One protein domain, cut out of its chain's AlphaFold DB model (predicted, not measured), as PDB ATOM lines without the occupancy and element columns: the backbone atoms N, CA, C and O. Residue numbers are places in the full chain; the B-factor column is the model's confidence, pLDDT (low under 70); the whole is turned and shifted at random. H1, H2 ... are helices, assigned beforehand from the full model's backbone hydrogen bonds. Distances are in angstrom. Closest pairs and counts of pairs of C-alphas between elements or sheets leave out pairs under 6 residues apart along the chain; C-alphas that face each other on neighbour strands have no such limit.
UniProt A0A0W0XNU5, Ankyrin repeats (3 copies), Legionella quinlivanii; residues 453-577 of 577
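AT A GLANCE: This is residues 453 to 577 of the 577 residues of the protein "Ankyrin repeats (3 copies)" of Legionella quinlivanii (UniProt A0A0W0XNU5). Look first for the long helix H1, which runs slantwise across two helices lying side by side, H3 and H4, while H7 lies beside the later part of H1 and covers part of H4. The hairpin partner of H3, H2, sits at one end of this body, and the short H5 and H6 sit at the other. You have 125 printed residues with seven named helices, H1 to H7 in order along the chain, and no named strand; the class is all helix, with 76 residues in named helices. The helix packing is mostly crossed, the helices that touch standing mainly at steep angles. The whole is compact, with a radius of gyration of the C-alphas of 14.4 A and spans of 39 by 31 by 21 A.

IN THESE COORDINATES: Find C-alpha 453 at (-16.560, 23.260, -14.437), where H1, residues 453 to 474, begins; it runs 31.1 A and ends at C-alpha 474, (6.161, 44.457, -13.312). After residues 475 to 492 come H2, residues 493 to 502, 14.4 A, and H3, residues 507 to 518, 16.2 A. H4 takes residues 525 to 537 over 18.6 A. Next read the short H5, residues 548 to 551, 5.3 A, and H6, residues 556 to 561, 8.7 A. H7, residues 568 to 576, runs 12.6 A and ends at C-alpha 576, (-4.694, 43.527, -15.924).

HOW THE PARTS SIT: Begin with H1, the hub, which touches H2, H3, H4 and H7. It only just touches H2, with 3 pairs of C-alphas within 8 A, the closest being Val 461 and Arg 493 at 6.3 A. H1 touches H3 at a steep tilt of 55 degrees, opposite ways; the closest C-alphas, of Phe 464 and Ala 515, are 5.1 A apart. With residues 467 to 474 alone it touches H4, closest at C-alphas 474 and 535, 5.7 A. With residues 466 to 474 alone it touches H7 at a shallow tilt of 21 degrees, opposite ways, closest at C-alphas 470 and 572, 4.5 A. H2 and H3 form a helical hairpin, with C-alphas 500 and 509 closest at 5.5 A. H3 and H4 are close but not clearly touching, C-alphas 518 and 527 being closest at 7.0 A. H4 touches H7 with residues 528 to 532 alone, closest at C-alphas 532 and 569, 6.8 A. H6 only just touches H7, with 3 pairs of C-alphas within 8 A, the closest being 560 and 569 at 6.6 A. H5 and H6 touch only at the corner, closest at C-alphas 550 and 556, 5.7 A. H1 and H5 are apart. In H1, H2, H3, H4, H6 and H7 every O i to N i+4 pair is within hydrogen-bond range; H5 is too short for such a pair.

THE WHOLE: The two C-alphas farthest apart, of Gln 453 and Phe 541, are 43.2 A apart. The printed part has no cut and ends at residue 577, the chain's last. The link from H1 to H2 is long, with 18 residues. Mean pLDDT of the printed part is 90.6; look for values under 70 at residue 479 and residues 540 to 546.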
ATOM      1  N   GLN A 453     -17.984  23.466 -14.679       87.44
ATOM      2  CA  GLN A 453     -16.560  23.260 -14.437       87.44
ATOM      3  C   GLN A 453     -15.712  23.822 -15.585       87.44
ATOM      4  O   GLN A 453     -14.715  24.497 -15.341       87.44
ATOM      5  N   GLN A 454     -16.138  23.617 -16.837       88.06
ATOM      6  CA  GLN A 454     -15.462  24.191 -18.005       88.06
ATOM      7  C   GLN A 454     -15.480  25.724 -17.998       88.06
ATOM      8  O   GLN A 454     -14.471  26.350 -18.321       88.06
ATOM      9  N   GLU A 455     -16.598  26.339 -17.607       90.94
ATOM     10  CA  GLU A 455     -16.713  27.796 -17.496       90.94
ATOM     11  C   GLU A 455     -15.860  28.360 -16.347       90.94
ATOM     12  O   GLU A 455     -15.238  29.415 -16.481       90.94
ATOM     13  N   GLU A 456     -15.781  27.658 -15.216       93.31
ATOM     14  CA  GLU A 456     -14.911  28.045 -14.105       93.31
ATOM     15  C   GLU A 456     -13.426  27.926 -14.471       93.31
ATOM     16  O   GLU A 456     -12.643  28.842 -14.205       93.31
ATOM     17  N   ASP A 457     -13.037  26.835 -15.128       95.38
ATOM     18  CA  ASP A 457     -11.663  26.629 -15.577       95.38
ATOM     19  C   ASP A 457     -11.266  27.657 -16.643       95.38
ATOM     20  O   ASP A 457     -10.144  28.166 -16.612       95.38
ATOM     21  N   ALA A 458     -12.187  28.030 -17.538       95.00
ATOM     22  CA  ALA A 458     -11.969  29.098 -18.508       95.00
ATOM     23  C   ALA A 458     -11.729  30.453 -17.820       95.00
ATOM     24  O   ALA A 458     -10.745  31.128 -18.137       95.00
ATOM     25  N   ARG A 459     -12.561  30.817 -16.831       96.31
ATOM     26  CA  ARG A 459     -12.394  32.050 -16.037       96.31
ATOM     27  C   ARG A 459     -11.072  32.071 -15.276       96.31
ATOM     28  O   ARG A 459     -10.353  33.068 -15.312       96.31
ATOM     29  N   PHE A 460     -10.710  30.958 -14.637       97.81
ATOM     30  CA  PHE A 460      -9.426  30.822 -13.952       97.81
ATOM     31  C   PHE A 460      -8.247  31.008 -14.916       97.81
ATOM     32  O   PHE A 460      -7.318  31.760 -14.621       97.81
ATOM     33  N   VAL A 461      -8.278  30.348 -16.078       97.44
ATOM     34  CA  VAL A 461      -7.207  30.434 -17.081       97.44
ATOM     35  C   VAL A 461      -7.079  31.853 -17.638       97.44
ATOM     36  O   VAL A 461      -5.957  32.319 -17.852       97.44
ATOM     37  N   GLU A 462      -8.187  32.562 -17.859       97.12
ATOM     38  CA  GLU A 462      -8.153  33.958 -18.302       97.12
ATOM     39  C   GLU A 462      -7.537  34.877 -17.237       97.12
ATOM     40  O   GLU A 462      -6.591  35.615 -17.532       97.12
ATOM     41  N   ALA A 463      -8.007  34.785 -15.989       97.62
ATOM     42  CA  ALA A 463      -7.469  35.562 -14.876       97.62
ATOM     43  C   ALA A 463      -5.974  35.281 -14.665       97.62
ATOM     44  O   ALA A 463      -5.166  36.205 -14.540       97.62
ATOM     45  N   PHE A 464      -5.579  34.006 -14.723       98.00
ATOM     46  CA  PHE A 464      -4.185  33.582 -14.644       98.00
ATOM     47  C   PHE A 464      -3.320  34.254 -15.711       98.00
ATOM     48  O   PHE A 464      -2.236  34.739 -15.391       98.00
ATOM     49  N   LYS A 465      -3.776  34.313 -16.971       97.44
ATOM     50  CA  LYS A 465      -3.020  34.947 -18.064       97.44
ATOM     51  C   LYS A 465      -2.759  36.424 -17.779       97.44
ATOM     52  O   LYS A 465      -1.608  36.856 -17.867       97.44
ATOM     53  N   LYS A 466      -3.794  37.179 -17.393       97.62
ATOM     54  CA  LYS A 466      -3.687  38.617 -17.082       97.62
ATOM     55  C   LYS A 466      -2.744  38.863 -15.903       97.62
ATOM     56  O   LYS A 466      -1.792  39.636 -16.008       97.62
ATOM     57  N   ILE A 467      -2.929  38.122 -14.811       98.06
ATOM     58  CA  ILE A 467      -2.106  38.247 -13.601       98.06
ATOM     59  C   ILE A 467      -0.655  37.838 -13.868       98.06
ATOM     60  O   ILE A 467       0.273  38.527 -13.444       98.06
ATOM     61  N   TYR A 468      -0.425  36.741 -14.594       97.50
ATOM     62  CA  TYR A 468       0.923  36.312 -14.960       97.50
ATOM     63  C   TYR A 468       1.631  37.383 -15.793       97.50
ATOM     64  O   TYR A 468       2.793  37.703 -15.526       97.50
ATOM     65  N   GLN A 469       0.932  37.959 -16.773       97.06
ATOM     66  CA  GLN A 469       1.474  39.019 -17.612       97.06
ATOM     67  C   GLN A 469       1.792  40.274 -16.790       97.06
ATOM     68  O   GLN A 469       2.848  40.873 -16.987       97.06
ATOM     69  N   ALA A 470       0.944  40.629 -15.824       97.12
ATOM     70  CA  ALA A 470       1.182  41.740 -14.906       97.12
ATOM     71  C   ALA A 470       2.419  41.510 -14.027       97.12
ATOM     72  O   ALA A 470       3.293  42.374 -13.950       97.12
ATOM     73  N   LEU A 471       2.563  40.311 -13.454       96.06
ATOM     74  CA  LEU A 471       3.753  39.908 -12.701       96.06
ATOM     75  C   LEU A 471       5.017  39.896 -13.580       96.06
ATOM     76  O   LEU A 471       6.107  40.218 -13.110       96.06
ATOM     77  N   TYR A 472       4.902  39.517 -14.857       95.00
ATOM     78  CA  TYR A 472       6.027  39.506 -15.794       95.00
ATOM     79  C   TYR A 472       6.455  40.915 -16.205       95.00
ATOM     80  O   TYR A 472       7.648  41.226 -16.207       95.00
ATOM     81  N   LYS A 473       5.499  41.789 -16.539       93.50
ATOM     82  CA  LYS A 473       5.778  43.178 -16.921       93.50
ATOM     83  C   LYS A 473       6.256  44.021 -15.740       93.50
ATOM     84  O   LYS A 473       7.124  44.865 -15.939       93.50
ATOM     85  N   GLY A 474       5.760  43.753 -14.531       91.69
ATOM     86  CA  GLY A 474       6.161  44.457 -13.312       91.69
ATOM     87  C   GLY A 474       7.599  44.176 -12.854       91.69
ATOM     88  O   GLY A 474       8.172  44.977 -12.114       91.69
ATOM     89  N   GLN A 475       8.221  43.082 -13.298       90.25
ATOM     90  CA  GLN A 475       9.613  42.759 -12.967       90.25
ATOM     91  C   GLN A 475      10.621  43.460 -13.888       90.25
ATOM     92  O   GLN A 475      10.374  43.666 -15.078       90.25
ATOM     93  N   SER A 476      11.796  43.789 -13.342       84.31
ATOM     94  CA  SER A 476      12.905  44.373 -14.108       84.31
ATOM     95  C   SER A 476      13.392  43.426 -15.211       84.31
ATOM     96  O   SER A 476      13.495  42.217 -15.001       84.31
ATOM     97  N   SER A 477      13.728  43.973 -16.385       80.50
ATOM     98  CA  SER A 477      14.147  43.216 -17.579       80.50
ATOM     99  C   SER A 477      15.313  42.256 -17.326       80.50
ATOM    100  O   SER A 477      15.313  41.154 -17.859       80.50
ATOM    101  N   TRP A 478      16.252  42.637 -16.457       74.19
ATOM    102  CA  TRP A 478      17.428  41.834 -16.107       74.19
ATOM    103  C   TRP A 478      17.104  40.489 -15.422       74.19
ATOM    104  O   TRP A 478      17.938  39.591 -15.422       74.19
ATOM    105  N   LEU A 479      15.894  40.317 -14.872       69.06
ATOM    106  CA  LEU A 479      15.474  39.104 -14.149       69.06
ATOM    107  C   LEU A 479      14.373  38.311 -14.874       69.06
ATOM    108  O   LEU A 479      13.790  37.380 -14.310       69.06
ATOM    109  N   LYS A 480      14.058  38.666 -16.125       81.56
ATOM    110  CA  LYS A 480      13.024  37.987 -16.912       81.56
ATOM    111  C   LYS A 480      13.575  36.688 -17.503       81.56
ATOM    112  O   LYS A 480      14.355  36.703 -18.445       81.56
ATOM    113  N   SER A 481      13.139  35.551 -16.963       82.31
ATOM    114  CA  SER A 481      13.206  34.270 -17.671       82.31
ATOM    115  C   SER A 481      12.154  34.208 -18.784       82.31
ATOM    116  O   SER A 481      11.186  34.973 -18.758       82.31
ATOM    117  N   ALA A 482      12.328  33.282 -19.735       85.94
ATOM    118  CA  ALA A 482      11.367  33.041 -20.812       85.94
ATOM    119  C   ALA A 482       9.934  32.893 -20.265       85.94
ATOM    120  O   ALA A 482       9.711  32.215 -19.253       85.94
ATOM    121  N   SER A 483       8.979  33.566 -20.912       89.44
ATOM    122  CA  SER A 483       7.594  33.626 -20.451       89.44
ATOM    123  C   SER A 483       6.934  32.256 -20.567       89.44
ATOM    124  O   SER A 483       6.918  31.647 -21.632       89.44
ATOM    125  N   PHE A 484       6.333  31.781 -19.475       91.94
ATOM    126  CA  PHE A 484       5.543  30.547 -19.477       91.94
ATOM    127  C   PHE A 484       4.379  30.627 -20.475       91.94
ATOM    128  O   PHE A 484       4.056  29.635 -21.116       91.94
ATOM    129  N   LEU A 485       3.788  31.814 -20.652       93.12
ATOM    130  CA  LEU A 485       2.700  32.016 -21.612       93.12
ATOM    131  C   LEU A 485       3.167  31.901 -23.069       93.12
ATOM    132  O   LEU A 485       2.394  31.461 -23.907       93.12
ATOM    133  N   GLU A 486       4.419  32.256 -23.372       90.81
ATOM    134  CA  GLU A 486       4.988  32.141 -24.727       90.81
ATOM    135  C   GLU A 486       5.399  30.699 -25.065       90.81
ATOM    136  O   GLU A 486       5.561  30.357 -26.230       90.81
ATOM    137  N   GLN A 487       5.567  29.843 -24.054       90.00
ATOM    138  CA  GLN A 487       5.950  28.437 -24.225       90.00
ATOM    139  C   GLN A 487       4.750  27.508 -24.459       90.00
ATOM    140  O   GLN A 487       4.943  26.332 -24.771       90.00
ATOM    141  N   HIS A 488       3.521  28.003 -24.281       91.44
ATOM    142  CA  HIS A 488       2.312  27.185 -24.303       91.44
ATOM    143  C   HIS A 488       1.148  27.895 -25.008       91.44
ATOM    144  O   HIS A 488       0.418  28.674 -24.398       91.44
ATOM    145  N   ASP A 489       0.907  27.535 -26.273       86.62
ATOM    146  CA  ASP A 489      -0.181  28.100 -27.092       86.62
ATOM    147  C   ASP A 489      -1.584  27.783 -26.542       86.62
ATOM    148  O   ASP A 489      -2.523  28.568 -26.684       86.62
ATOM    149  N   LYS A 490      -1.742  26.622 -25.888       93.06
ATOM    150  CA  LYS A 490      -2.997  26.181 -25.262       93.06
ATOM    151  C   LYS A 490      -2.798  25.986 -23.767       93.06
ATOM    152  O   LYS A 490      -2.284  24.965 -23.320       93.06
ATOM    153  N   LEU A 491      -3.229  26.981 -22.998       95.69
ATOM    154  CA  LEU A 491      -3.147  26.964 -21.543       95.69
ATOM    155  C   LEU A 491      -4.386  26.293 -20.937       95.69
ATOM    156  O   LEU A 491      -5.504  26.724 -21.206       95.69
ATOM    157  N   THR A 492      -4.184  25.277 -20.099       96.81
ATOM    158  CA  THR A 492      -5.238  24.624 -19.303       96.81
ATOM    159  C   THR A 492      -4.893  24.683 -17.814       96.81
ATOM    160  O   THR A 492      -3.725  24.840 -17.444       96.81
ATOM    161  N   ARG A 493      -5.899  24.541 -16.941       96.06
ATOM    162  CA  ARG A 493      -5.701  24.525 -15.480       96.06
ATOM    163  C   ARG A 493      -4.761  23.398 -15.042       96.06
ATOM    164  O   ARG A 493      -3.900  23.621 -14.192       96.06
ATOM    165  N   ASP A 494      -4.850  22.231 -15.676       95.56
ATOM    166  CA  ASP A 494      -3.968  21.093 -15.387       95.56
ATOM    167  C   ASP A 494      -2.518  21.348 -15.793       95.56
ATOM    168  O   ASP A 494      -1.604  21.034 -15.031       95.56
ATOM    169  N   LEU A 495      -2.289  21.987 -16.944       95.94
ATOM    170  CA  LEU A 495      -0.941  22.359 -17.377       95.94
ATOM    171  C   LEU A 495      -0.296  23.355 -16.401       95.94
ATOM    172  O   LEU A 495       0.884  23.232 -16.065       95.94
ATOM    173  N   ILE A 496      -1.078  24.317 -15.898       97.25
ATOM    174  CA  ILE A 496      -0.635  25.264 -14.865       97.25
ATOM    175  C   ILE A 496      -0.255  24.510 -13.582       97.25
ATOM    176  O   ILE A 496       0.836  24.731 -13.050       97.25
ATOM    177  N   LYS A 497      -1.107  23.588 -13.109       96.25
ATOM    178  CA  LYS A 497      -0.831  22.762 -11.919       96.25
ATOM    179  C   LYS A 497       0.451  21.945 -12.085       96.25
ATOM    180  O   LYS A 497       1.317  22.006 -11.218       96.25
ATOM    181  N   GLN A 498       0.620  21.257 -13.215       95.50
ATOM    182  CA  GLN A 498       1.826  20.478 -13.513       95.50
ATOM    183  C   GLN A 498       3.092  21.346 -13.490       95.50
ATOM    184  O   GLN A 498       4.097  20.963 -12.888       95.50
ATOM    185  N   HIS A 499       3.039  22.544 -14.082       95.19
ATOM    186  CA  HIS A 499       4.168  23.473 -14.068       95.19
ATOM    187  C   HIS A 499       4.522  23.945 -12.650       95.19
ATOM    188  O   HIS A 499       5.700  24.039 -12.304       95.19
ATOM    189  N   ILE A 500       3.516  24.224 -11.816       96.50
ATOM    190  CA  ILE A 500       3.708  24.636 -10.419       96.50
ATOM    191  C   ILE A 500       4.319  23.501  -9.596       96.50
ATOM    192  O   ILE A 500       5.259  23.752  -8.843       96.50
ATOM    193  N   THR A 501       3.849  22.265  -9.773       92.94
ATOM    194  CA  THR A 501       4.419  21.087  -9.102       92.94
ATOM    195  C   THR A 501       5.885  20.887  -9.482       92.94
ATOM    196  O   THR A 501       6.714  20.634  -8.613       92.94
ATOM    197  N   ALA A 502       6.235  21.073 -10.758       93.56
ATOM    198  CA  ALA A 502       7.621  20.984 -11.215       93.56
ATOM    199  C   ALA A 502       8.501  22.149 -10.716       93.56
ATOM    200  O   ALA A 502       9.708  21.982 -10.543       93.56
ATOM    201  N   LYS A 503       7.925  23.342 -10.505       93.31
ATOM    202  CA  LYS A 503       8.643  24.561 -10.092       93.31
ATOM    203  C   LYS A 503       7.884  25.304  -8.980       93.31
ATOM    204  O   LYS A 503       7.292  26.354  -9.237       93.31
ATOM    205  N   PRO A 504       7.962  24.850  -7.717       88.75
ATOM    206  CA  PRO A 504       7.135  25.378  -6.627       88.75
ATOM    207  C   PRO A 504       7.449  26.828  -6.223       88.75
ATOM    208  O   PRO A 504       6.663  27.438  -5.508       88.75
ATOM    209  N   ASN A 505       8.563  27.405  -6.684       90.00
ATOM    210  CA  ASN A 505       8.986  28.776  -6.367       90.00
ATOM    211  C   ASN A 505       8.968  29.707  -7.597       90.00
ATOM    212  O   ASN A 505       9.799  30.612  -7.704       90.00
ATOM    213  N   CYS A 506       8.054  29.473  -8.546       91.56
ATOM    214  CA  CYS A 506       7.946  30.240  -9.790       91.56
ATOM    215  C   CYS A 506       6.842  31.315  -9.772       91.56
ATOM    216  O   CYS A 506       5.944  31.312  -8.929       91.56
ATOM    217  N   ARG A 507       6.883  32.219 -10.761       95.25
ATOM    218  CA  ARG A 507       5.850  33.246 -10.997       95.25
ATOM    219  C   ARG A 507       4.470  32.636 -11.260       95.25
ATOM    220  O   ARG A 507       3.477  33.182 -10.796       95.25
ATOM    221  N   SER A 508       4.413  31.495 -11.954       96.44
ATOM    222  CA  SER A 508       3.159  30.794 -12.257       96.44
ATOM    223  C   SER A 508       2.422  30.376 -10.988       96.44
ATOM    224  O   SER A 508       1.207  30.495 -10.936       96.44
ATOM    225  N   LYS A 509       3.136  29.980  -9.924       96.81
ATOM    226  CA  LYS A 509       2.494  29.664  -8.642       96.81
ATOM    227  C   LYS A 509       1.773  30.879  -8.063       96.81
ATOM    228  O   LYS A 509       0.588  30.790  -7.765       96.81
ATOM    229  N   LYS A 510       2.460  32.024  -7.978       97.25
ATOM    230  CA  LYS A 510       1.853  33.255  -7.451       97.25
ATOM    231  C   LYS A 510       0.685  33.733  -8.320       97.25
ATOM    232  O   LYS A 510      -0.327  34.169  -7.787       97.25
ATOM    233  N   ALA A 511       0.808  33.618  -9.645       97.75
ATOM    234  CA  ALA A 511      -0.274  33.955 -10.568       97.75
ATOM    235  C   ALA A 511      -1.512  33.066 -10.363       97.75
ATOM    236  O   ALA A 511      -2.623  33.580 -10.376       97.75
ATOM    237  N   ALA A 512      -1.327  31.762 -10.133       97.62
ATOM    238  CA  ALA A 512      -2.423  30.835  -9.853       97.62
ATOM    239  C   ALA A 512      -3.108  31.123  -8.512       97.62
ATOM    240  O   ALA A 512      -4.330  31.176  -8.469       97.62
ATOM    241  N   GLU A 513      -2.346  31.373  -7.445       97.38
ATOM    242  CA  GLU A 513      -2.900  31.741  -6.130       97.38
ATOM    243  C   GLU A 513      -3.780  32.999  -6.217       97.38
ATOM    244  O   GLU A 513      -4.905  33.020  -5.718       97.38
ATOM    245  N   LEU A 514      -3.278  34.035  -6.897       97.31
ATOM    246  CA  LEU A 514      -4.020  35.275  -7.107       97.31
ATOM    247  C   LEU A 514      -5.224  35.070  -8.037       97.31
ATOM    248  O   LEU A 514      -6.282  35.630  -7.774       97.31
ATOM    249  N   ALA A 515      -5.107  34.247  -9.081       97.75
ATOM    250  CA  ALA A 515      -6.229  33.937  -9.964       97.75
ATOM    251  C   ALA A 515      -7.359  33.203  -9.228       97.75
ATOM    252  O   ALA A 515      -8.517  33.531  -9.447       97.75
ATOM    253  N   GLU A 516      -7.064  32.276  -8.310       97.00
ATOM    254  CA  GLU A 516      -8.122  31.637  -7.508       97.00
ATOM    255  C   GLU A 516      -8.887  32.640  -6.641       97.00
ATOM    256  O   GLU A 516     -10.087  32.486  -6.438       97.00
ATOM    257  N   THR A 517      -8.199  33.672  -6.147       97.00
ATOM    258  CA  THR A 517      -8.800  34.680  -5.260       97.00
ATOM    259  C   THR A 517      -9.541  35.772  -6.032       97.00
ATOM    260  O   THR A 517     -10.588  36.228  -5.585       97.00
ATOM    261  N   TYR A 518      -9.011  36.194  -7.183       97.31
ATOM    262  CA  TYR A 518      -9.450  37.401  -7.892       97.31
ATOM    263  C   TYR A 518     -10.026  37.139  -9.295       97.31
ATOM    264  O   TYR A 518     -10.235  38.089 -10.046       97.31
ATOM    265  N   LYS A 519     -10.303  35.882  -9.680       96.12
ATOM    266  CA  LYS A 519     -10.874  35.555 -11.008       96.12
ATOM    267  C   LYS A 519     -12.184  36.277 -11.326       96.12
ATOM    268  O   LYS A 519     -12.423  36.572 -12.492       96.12
ATOM    269  N   ASP A 520     -12.989  36.588 -10.312       94.88
ATOM    270  CA  ASP A 520     -14.266  37.291 -10.479       94.88
ATOM    271  C   ASP A 520     -14.146  38.826 -10.316       94.88
ATOM    272  O   ASP A 520     -15.098  39.545 -10.610       94.88
ATOM    273  N   ASP A 521     -12.984  39.347  -9.894       95.88
ATOM    274  CA  ASP A 521     -12.721  40.786  -9.717       95.88
ATOM    275  C   ASP A 521     -11.246  41.135 -10.008       95.88
ATOM    276  O   ASP A 521     -10.432  41.401  -9.119       95.88
ATOM    277  N   ILE A 522     -10.886  41.136 -11.295       95.50
ATOM    278  CA  ILE A 522      -9.517  41.421 -11.759       95.50
ATOM    279  C   ILE A 522      -9.089  42.885 -11.523       95.50
ATOM    280  O   ILE A 522      -7.907  43.210 -11.610       95.50
ATOM    281  N   ASN A 523     -10.042  43.777 -11.237       92.56
ATOM    282  CA  ASN A 523      -9.793  45.203 -11.014       92.56
ATOM    283  C   ASN A 523      -9.601  45.540  -9.529       92.56
ATOM    284  O   ASN A 523      -9.469  46.712  -9.175       92.56
ATOM    285  N   ASN A 524      -9.567  44.529  -8.658       95.38
ATOM    286  CA  ASN A 524      -9.415  44.727  -7.230       95.38
ATOM    287  C   ASN A 524      -8.091  45.436  -6.890       95.38
ATOM    288  O   ASN A 524      -7.007  44.975  -7.254       95.38
ATOM    289  N   ILE A 525      -8.156  46.523  -6.116       95.00
ATOM    290  CA  ILE A 525      -6.967  47.287  -5.690       95.00
ATOM    291  C   ILE A 525      -5.961  46.387  -4.961       95.00
ATOM    292  O   ILE A 525      -4.748  46.517  -5.149       95.00
ATOM    293  N   LYS A 526      -6.452  45.424  -4.173       95.31
ATOM    294  CA  LYS A 526      -5.607  44.503  -3.411       95.31
ATOM    295  C   LYS A 526      -4.827  43.546  -4.314       95.31
ATOM    296  O   LYS A 526      -3.671  43.254  -4.025       95.31
ATOM    297  N   LEU A 527      -5.393  43.144  -5.457       97.25
ATOM    298  CA  LEU A 527      -4.661  42.374  -6.468       97.25
ATOM    299  C   LEU A 527      -3.471  43.181  -7.008       97.25
ATOM    300  O   LEU A 527      -2.364  42.654  -7.135       97.25
ATOM    301  N   VAL A 528      -3.671  44.472  -7.287       96.31
ATOM    302  CA  VAL A 528      -2.600  45.360  -7.764       96.31
ATOM    303  C   VAL A 528      -1.511  45.530  -6.700       96.31
ATOM    304  O   VAL A 528      -0.326  45.446  -7.030       96.31
ATOM    305  N   GLN A 529      -1.891  45.703  -5.430       94.50
ATOM    306  CA  GLN A 529      -0.968  45.761  -4.288       94.50
ATOM    307  C   GLN A 529      -0.137  44.477  -4.150       94.50
ATOM    308  O   GLN A 529       1.089  44.549  -4.025       94.50
ATOM    309  N   ASP A 530      -0.772  43.307  -4.235       96.12
ATOM    310  CA  ASP A 530      -0.103  42.009  -4.113       96.12
ATOM    311  C   ASP A 530       0.879  41.755  -5.267       96.12
ATOM    312  O   ASP A 530       2.005  41.295  -5.047       96.12
ATOM    313  N   ILE A 531       0.484  42.086  -6.503       96.62
ATOM    314  CA  ILE A 531       1.358  41.986  -7.682       96.62
ATOM    315  C   ILE A 531       2.534  42.956  -7.550       96.62
ATOM    316  O   ILE A 531       3.677  42.575  -7.823       96.62
ATOM    317  N   HIS A 532       2.280  44.195  -7.125       94.19
ATOM    318  CA  HIS A 532       3.311  45.216  -6.965       94.19
ATOM    319  C   HIS A 532       4.345  44.819  -5.903       94.19
ATOM    320  O   HIS A 532       5.547  44.872  -6.181       94.19
ATOM    321  N   SER A 533       3.891  44.352  -4.734       92.62
ATOM    322  CA  SER A 533       4.753  43.851  -3.655       92.62
ATOM    323  C   SER A 533       5.590  42.657  -4.111       92.62
ATOM    324  O   SER A 533       6.813  42.683  -3.993       92.62
ATOM    325  N   TYR A 534       4.977  41.665  -4.769       94.25
ATOM    326  CA  TYR A 534       5.721  40.523  -5.309       94.25
ATOM    327  C   TYR A 534       6.798  40.944  -6.322       94.25
ATOM    328  O   TYR A 534       7.905  40.396  -6.344       94.25
ATOM    329  N   CYS A 535       6.490  41.914  -7.189       92.19
ATOM    330  CA  CYS A 535       7.450  42.421  -8.164       92.19
ATOM    331  C   CYS A 535       8.611  43.165  -7.497       92.19
ATOM    332  O   CYS A 535       9.735  43.051  -7.984       92.19
ATOM    333  N   LEU A 536       8.362  43.901  -6.410       88.38
ATOM    334  CA  LEU A 536       9.398  44.568  -5.617       88.38
ATOM    335  C   LEU A 536      10.337  43.557  -4.959       88.38
ATOM    336  O   LEU A 536      11.544  43.647  -5.171       88.38
ATOM    337  N   ASP A 537       9.791  42.555  -4.270       87.44
ATOM    338  CA  ASP A 537      10.573  41.522  -3.574       87.44
ATOM    339  C   ASP A 537      11.483  40.731  -4.523       87.44
ATOM    340  O   ASP A 537      12.538  40.223  -4.142       87.44
ATOM    341  N   ARG A 538      11.072  40.616  -5.791       86.00
ATOM    342  CA  ARG A 538      11.794  39.890  -6.843       86.00
ATOM    343  C   ARG A 538      12.608  40.792  -7.772       86.00
ATOM    344  O   ARG A 538      13.239  40.266  -8.684       86.00
ATOM    345  N   SER A 539      12.615  42.110  -7.569       79.69
ATOM    346  CA  SER A 539      13.429  43.056  -8.343       79.69
ATOM    347  C   SER A 539      14.608  43.531  -7.494       79.69
ATOM    348  O   SER A 539      14.457  44.414  -6.656       79.69
ATOM    349  N   GLY A 540      15.793  42.954  -7.700       65.56
ATOM    350  CA  GLY A 540      17.006  43.369  -6.983       65.56
ATOM    351  C   GLY A 540      17.362  44.858  -7.171       65.56
ATOM    352  O   GLY A 540      17.000  45.461  -8.180       65.56
ATOM    353  N   PHE A 541      18.070  45.423  -6.181       52.59
ATOM    354  CA  PHE A 541      18.717  46.755  -6.079       52.59
ATOM    355  C   PHE A 541      17.884  48.032  -6.370       52.59
ATOM    356  O   PHE A 541      18.253  49.108  -5.912       52.59
ATOM    357  N   PHE A 542      16.726  47.950  -7.033       55.41
ATOM    358  CA  PHE A 542      15.865  49.094  -7.372       55.41
ATOM    359  C   PHE A 542      14.496  48.983  -6.676       55.41
ATOM    360  O   PHE A 542      13.465  48.730  -7.304       55.41
ATOM    361  N   SER A 543      14.492  49.151  -5.350       55.31
ATOM    362  CA  SER A 543      13.310  48.983  -4.486       55.31
ATOM    363  C   SER A 543      12.453  50.245  -4.310       55.31
ATOM    364  O   SER A 543      11.404  50.188  -3.673       55.31
ATOM    365  N   ARG A 544      12.844  51.393  -4.879       58.41
ATOM    366  CA  ARG A 544      12.094  52.651  -4.728       58.41
ATOM    367  C   ARG A 544      11.308  52.994  -5.990       58.41
ATOM    368  O   ARG A 544      11.838  53.575  -6.931       58.41
ATOM    369  N   THR A 545      10.019  52.674  -5.989       64.38
ATOM    370  CA  THR A 545       9.046  53.237  -6.937       64.38
ATOM    371  C   THR A 545       8.379  54.453  -6.299       64.38
ATOM    372  O   THR A 545       7.860  54.332  -5.190       64.38
ATOM    373  N   LYS A 546       8.340  55.601  -6.995       68.94
ATOM    374  CA  LYS A 546       7.732  56.853  -6.489       68.94
ATOM    375  C   LYS A 546       6.296  56.675  -5.957       68.94
ATOM    376  O   LYS A 546       5.923  57.352  -5.010       68.94
ATOM    377  N   ASN A 547       5.546  55.712  -6.495       73.69
ATOM    378  CA  ASN A 547       4.131  55.502  -6.161       73.69
ATOM    379  C   ASN A 547       3.903  54.442  -5.063       73.69
ATOM    380  O   ASN A 547       2.763  54.191  -4.688       73.69
ATOM    381  N   GLY A 548       4.961  53.810  -4.537       76.75
ATOM    382  CA  GLY A 548       4.820  52.689  -3.594       76.75
ATOM    383  C   GLY A 548       4.136  53.081  -2.279       76.75
ATOM    384  O   GLY A 548       3.304  52.336  -1.776       76.75
ATOM    385  N   ALA A 549       4.433  54.278  -1.763       78.69
ATOM    386  CA  ALA A 549       3.804  54.794  -0.546       78.69
ATOM    387  C   ALA A 549       2.320  55.151  -0.753       78.69
ATOM    388  O   ALA A 549       1.502  54.929   0.133       78.69
ATOM    389  N   GLN A 550       1.959  55.658  -1.937       85.69
ATOM    390  CA  GLN A 550       0.576  56.022  -2.268       85.69
ATOM    391  C   GLN A 550      -0.307  54.797  -2.524       85.69
ATOM    392  O   GLN A 550      -1.500  54.834  -2.250       85.69
ATOM    393  N   LEU A 551       0.272  53.688  -2.995       87.56
ATOM    394  CA  LEU A 551      -0.469  52.449  -3.240       87.56
ATOM    395  C   LEU A 551      -1.038  51.823  -1.954       87.56
ATOM    396  O   LEU A 551      -2.013  51.082  -2.023       87.56
ATOM    397  N   ASN A 552      -0.458  52.137  -0.793       85.19
ATOM    398  CA  ASN A 552      -0.914  51.666   0.519       85.19
ATOM    399  C   ASN A 552      -1.727  52.724   1.290       85.19
ATOM    400  O   ASN A 552      -1.970  52.557   2.482       85.19
ATOM    401  N   SER A 553      -2.125  53.823   0.640       88.94
ATOM    402  CA  SER A 553      -2.918  54.892   1.254       88.94
ATOM    403  C   SER A 553      -4.374  54.868   0.775       88.94
ATOM    404  O   SER A 553      -4.744  54.122  -0.133       88.94
ATOM    405  N   ALA A 554      -5.213  55.740   1.342       87.75
ATOM    406  CA  ALA A 554      -6.585  55.948   0.871       87.75
ATOM    407  C   ALA A 554      -6.669  56.434  -0.596       87.75
ATOM    408  O   ALA A 554      -7.729  56.354  -1.209       87.75
ATOM    409  N   GLN A 555      -5.556  56.905  -1.172       90.00
ATOM    410  CA  GLN A 555      -5.452  57.372  -2.560       90.00
ATOM    411  C   GLN A 555      -4.949  56.279  -3.522       90.00
ATOM    412  O   GLN A 555      -4.549  56.582  -4.645       90.00
ATOM    413  N   ALA A 556      -4.957  55.004  -3.115       90.62
ATOM    414  CA  ALA A 556      -4.426  53.904  -3.921       90.62
ATOM    415  C   ALA A 556      -5.046  53.820  -5.327       90.62
ATOM    416  O   ALA A 556      -4.321  53.633  -6.300       90.62
ATOM    417  N   GLN A 557      -6.367  54.005  -5.446       92.69
ATOM    418  CA  GLN A 557      -7.058  53.974  -6.740       92.69
ATOM    419  C   GLN A 557      -6.569  55.095  -7.668       92.69
ATOM    420  O   GLN A 557      -6.198  54.837  -8.809       92.69
ATOM    421  N   GLU A 558      -6.476  56.321  -7.150       92.50
ATOM    422  CA  GLU A 558      -5.964  57.476  -7.891       92.50
ATOM    423  C   GLU A 558      -4.500  57.268  -8.313       92.50
ATOM    424  O   GLU A 558      -4.125  57.566  -9.445       92.50
ATOM    425  N   ALA A 559      -3.674  56.686  -7.440       92.19
ATOM    426  CA  ALA A 559      -2.285  56.360  -7.752       92.19
ATOM    427  C   ALA A 559      -2.157  55.291  -8.851       92.19
ATOM    428  O   ALA A 559      -1.234  55.359  -9.666       92.19
ATOM    429  N   ILE A 560      -3.070  54.313  -8.891       93.31
ATOM    430  CA  ILE A 560      -3.149  53.312  -9.962       93.31
ATOM    431  C   ILE A 560      -3.582  53.985 -11.265       93.31
ATOM    432  O   ILE A 560      -2.943  53.780 -12.296       93.31
ATOM    433  N   ASP A 561      -4.625  54.810 -11.238       93.44
ATOM    434  CA  ASP A 561      -5.184  55.458 -12.429       93.44
ATOM    435  C   ASP A 561      -4.263  56.534 -13.024       93.44
ATOM    436  O   ASP A 561      -4.202  56.685 -14.246       93.44
ATOM    437  N   ASN A 562      -3.440  57.178 -12.199       93.31
ATOM    438  CA  ASN A 562      -2.464  58.181 -12.630       93.31
ATOM    439  C   ASN A 562      -1.040  57.626 -12.807       93.31
ATOM    440  O   ASN A 562      -0.109  58.385 -13.085       93.31
ATOM    441  N   ALA A 563      -0.834  56.314 -12.651       91.88
ATOM    442  CA  ALA A 563       0.478  55.713 -12.846       91.88
ATOM    443  C   ALA A 563       0.957  55.884 -14.298       91.88
ATOM    444  O   ALA A 563       0.274  55.471 -15.240       91.88
ATOM    445  N   ASP A 564       2.159  56.446 -14.459       92.44
ATOM    446  CA  ASP A 564       2.849  56.539 -15.748       92.44
ATOM    447  C   ASP A 564       2.936  55.156 -16.408       92.44
ATOM    448  O   ASP A 564       3.260  54.171 -15.740       92.44
ATOM    449  N   GLU A 565       2.652  55.066 -17.706       92.69
ATOM    450  CA  GLU A 565       2.557  53.787 -18.420       92.69
ATOM    451  C   GLU A 565       3.874  53.005 -18.421       92.69
ATOM    452  O   GLU A 565       3.850  51.775 -18.436       92.69
ATOM    453  N   ASN A 566       5.022  53.685 -18.347       90.25
ATOM    454  CA  ASN A 566       6.343  53.058 -18.268       90.25
ATOM    455  C   ASN A 566       6.753  52.728 -16.827       90.25
ATOM    456  O   ASN A 566       7.714  51.985 -16.606       90.25
ATOM    457  N   SER A 567       6.034  53.245 -15.829       91.44
ATOM    458  CA  SER A 567       6.238  52.855 -14.439       91.44
ATOM    459  C   SER A 567       5.807  51.407 -14.202       91.44
ATOM    460  O   SER A 567       4.911  50.880 -14.862       91.44
ATOM    461  N   ARG A 568       6.398  50.759 -13.192       91.69
ATOM    462  CA  ARG A 568       6.006  49.405 -12.766       91.69
ATOM    463  C   ARG A 568       4.499  49.295 -12.512       91.69
ATOM    464  O   ARG A 568       3.877  48.340 -12.961       91.69
ATOM    465  N   LEU A 569       3.926  50.272 -11.806       93.50
ATOM    466  CA  LEU A 569       2.503  50.290 -11.474       93.50
ATOM    467  C   LEU A 569       1.629  50.464 -12.729       93.50
ATOM    468  O   LEU A 569       0.632  49.760 -12.874       93.50
ATOM    469  N   GLY A 570       2.046  51.311 -13.675       94.12
ATOM    470  CA  GLY A 570       1.366  51.471 -14.964       94.12
ATOM    471  C   GLY A 570       1.426  50.206 -15.823       94.12
ATOM    472  O   GLY A 570       0.407  49.781 -16.360       94.12
ATOM    473  N   GLN A 571       2.580  49.538 -15.875       95.00
ATOM    474  CA  GLN A 571       2.755  48.263 -16.581       95.00
ATOM    475  C   GLN A 571       1.894  47.135 -15.991       95.00
ATOM    476  O   GLN A 571       1.334  46.337 -16.745       95.00
ATOM    477  N   ILE A 572       1.760  47.079 -14.658       95.62
ATOM    478  CA  ILE A 572       0.857  46.145 -13.967       95.62
ATOM    479  C   ILE A 572      -0.595  46.442 -14.353       95.62
ATOM    480  O   ILE A 572      -1.299  45.540 -14.799       95.62
ATOM    481  N   ARG A 573      -1.024  47.706 -14.259       95.38
ATOM    482  CA  ARG A 573      -2.380  48.137 -14.626       95.38
ATOM    483  C   ARG A 573      -2.726  47.782 -16.073       95.38
ATOM    484  O   ARG A 573      -3.788  47.228 -16.324       95.38
ATOM    485  N   ILE A 574      -1.834  48.085 -17.017       95.75
ATOM    486  CA  ILE A 574      -2.035  47.807 -18.450       95.75
ATOM    487  C   ILE A 574      -2.138  46.302 -18.722       95.75
ATOM    488  O   ILE A 574      -2.789  45.910 -19.674       95.75
ATOM    489  N   ALA A 575      -1.485  45.455 -17.928       95.50
ATOM    490  CA  ALA A 575      -1.550  44.007 -18.110       95.50
ATOM    491  C   ALA A 575      -2.806  43.353 -17.511       95.50
ATOM    492  O   ALA A 575      -3.141  42.236 -17.904       95.50
ATOM    493  N   LEU A 576      -3.455  44.008 -16.542       95.62
ATOM    494  CA  LEU A 576      -4.694  43.527 -15.924       95.62
ATOM    495  C   LEU A 576      -5.954  43.952 -16.691       95.62
ATOM    496  O   LEU A 576      -6.979  43.281 -16.569       95.62
ATOM    497  N   ARG A 577      -5.869  45.036 -17.472       91.50
ATOM    498  CA  ARG A 577      -6.893  45.456 -18.440       91.50
ATOM    499  C   ARG A 577      -6.773  44.617 -19.708       91.50
ATOM    500  O   ARG A 577      -7.823  44.097 -20.151       91.50
TER     501      ARG A 577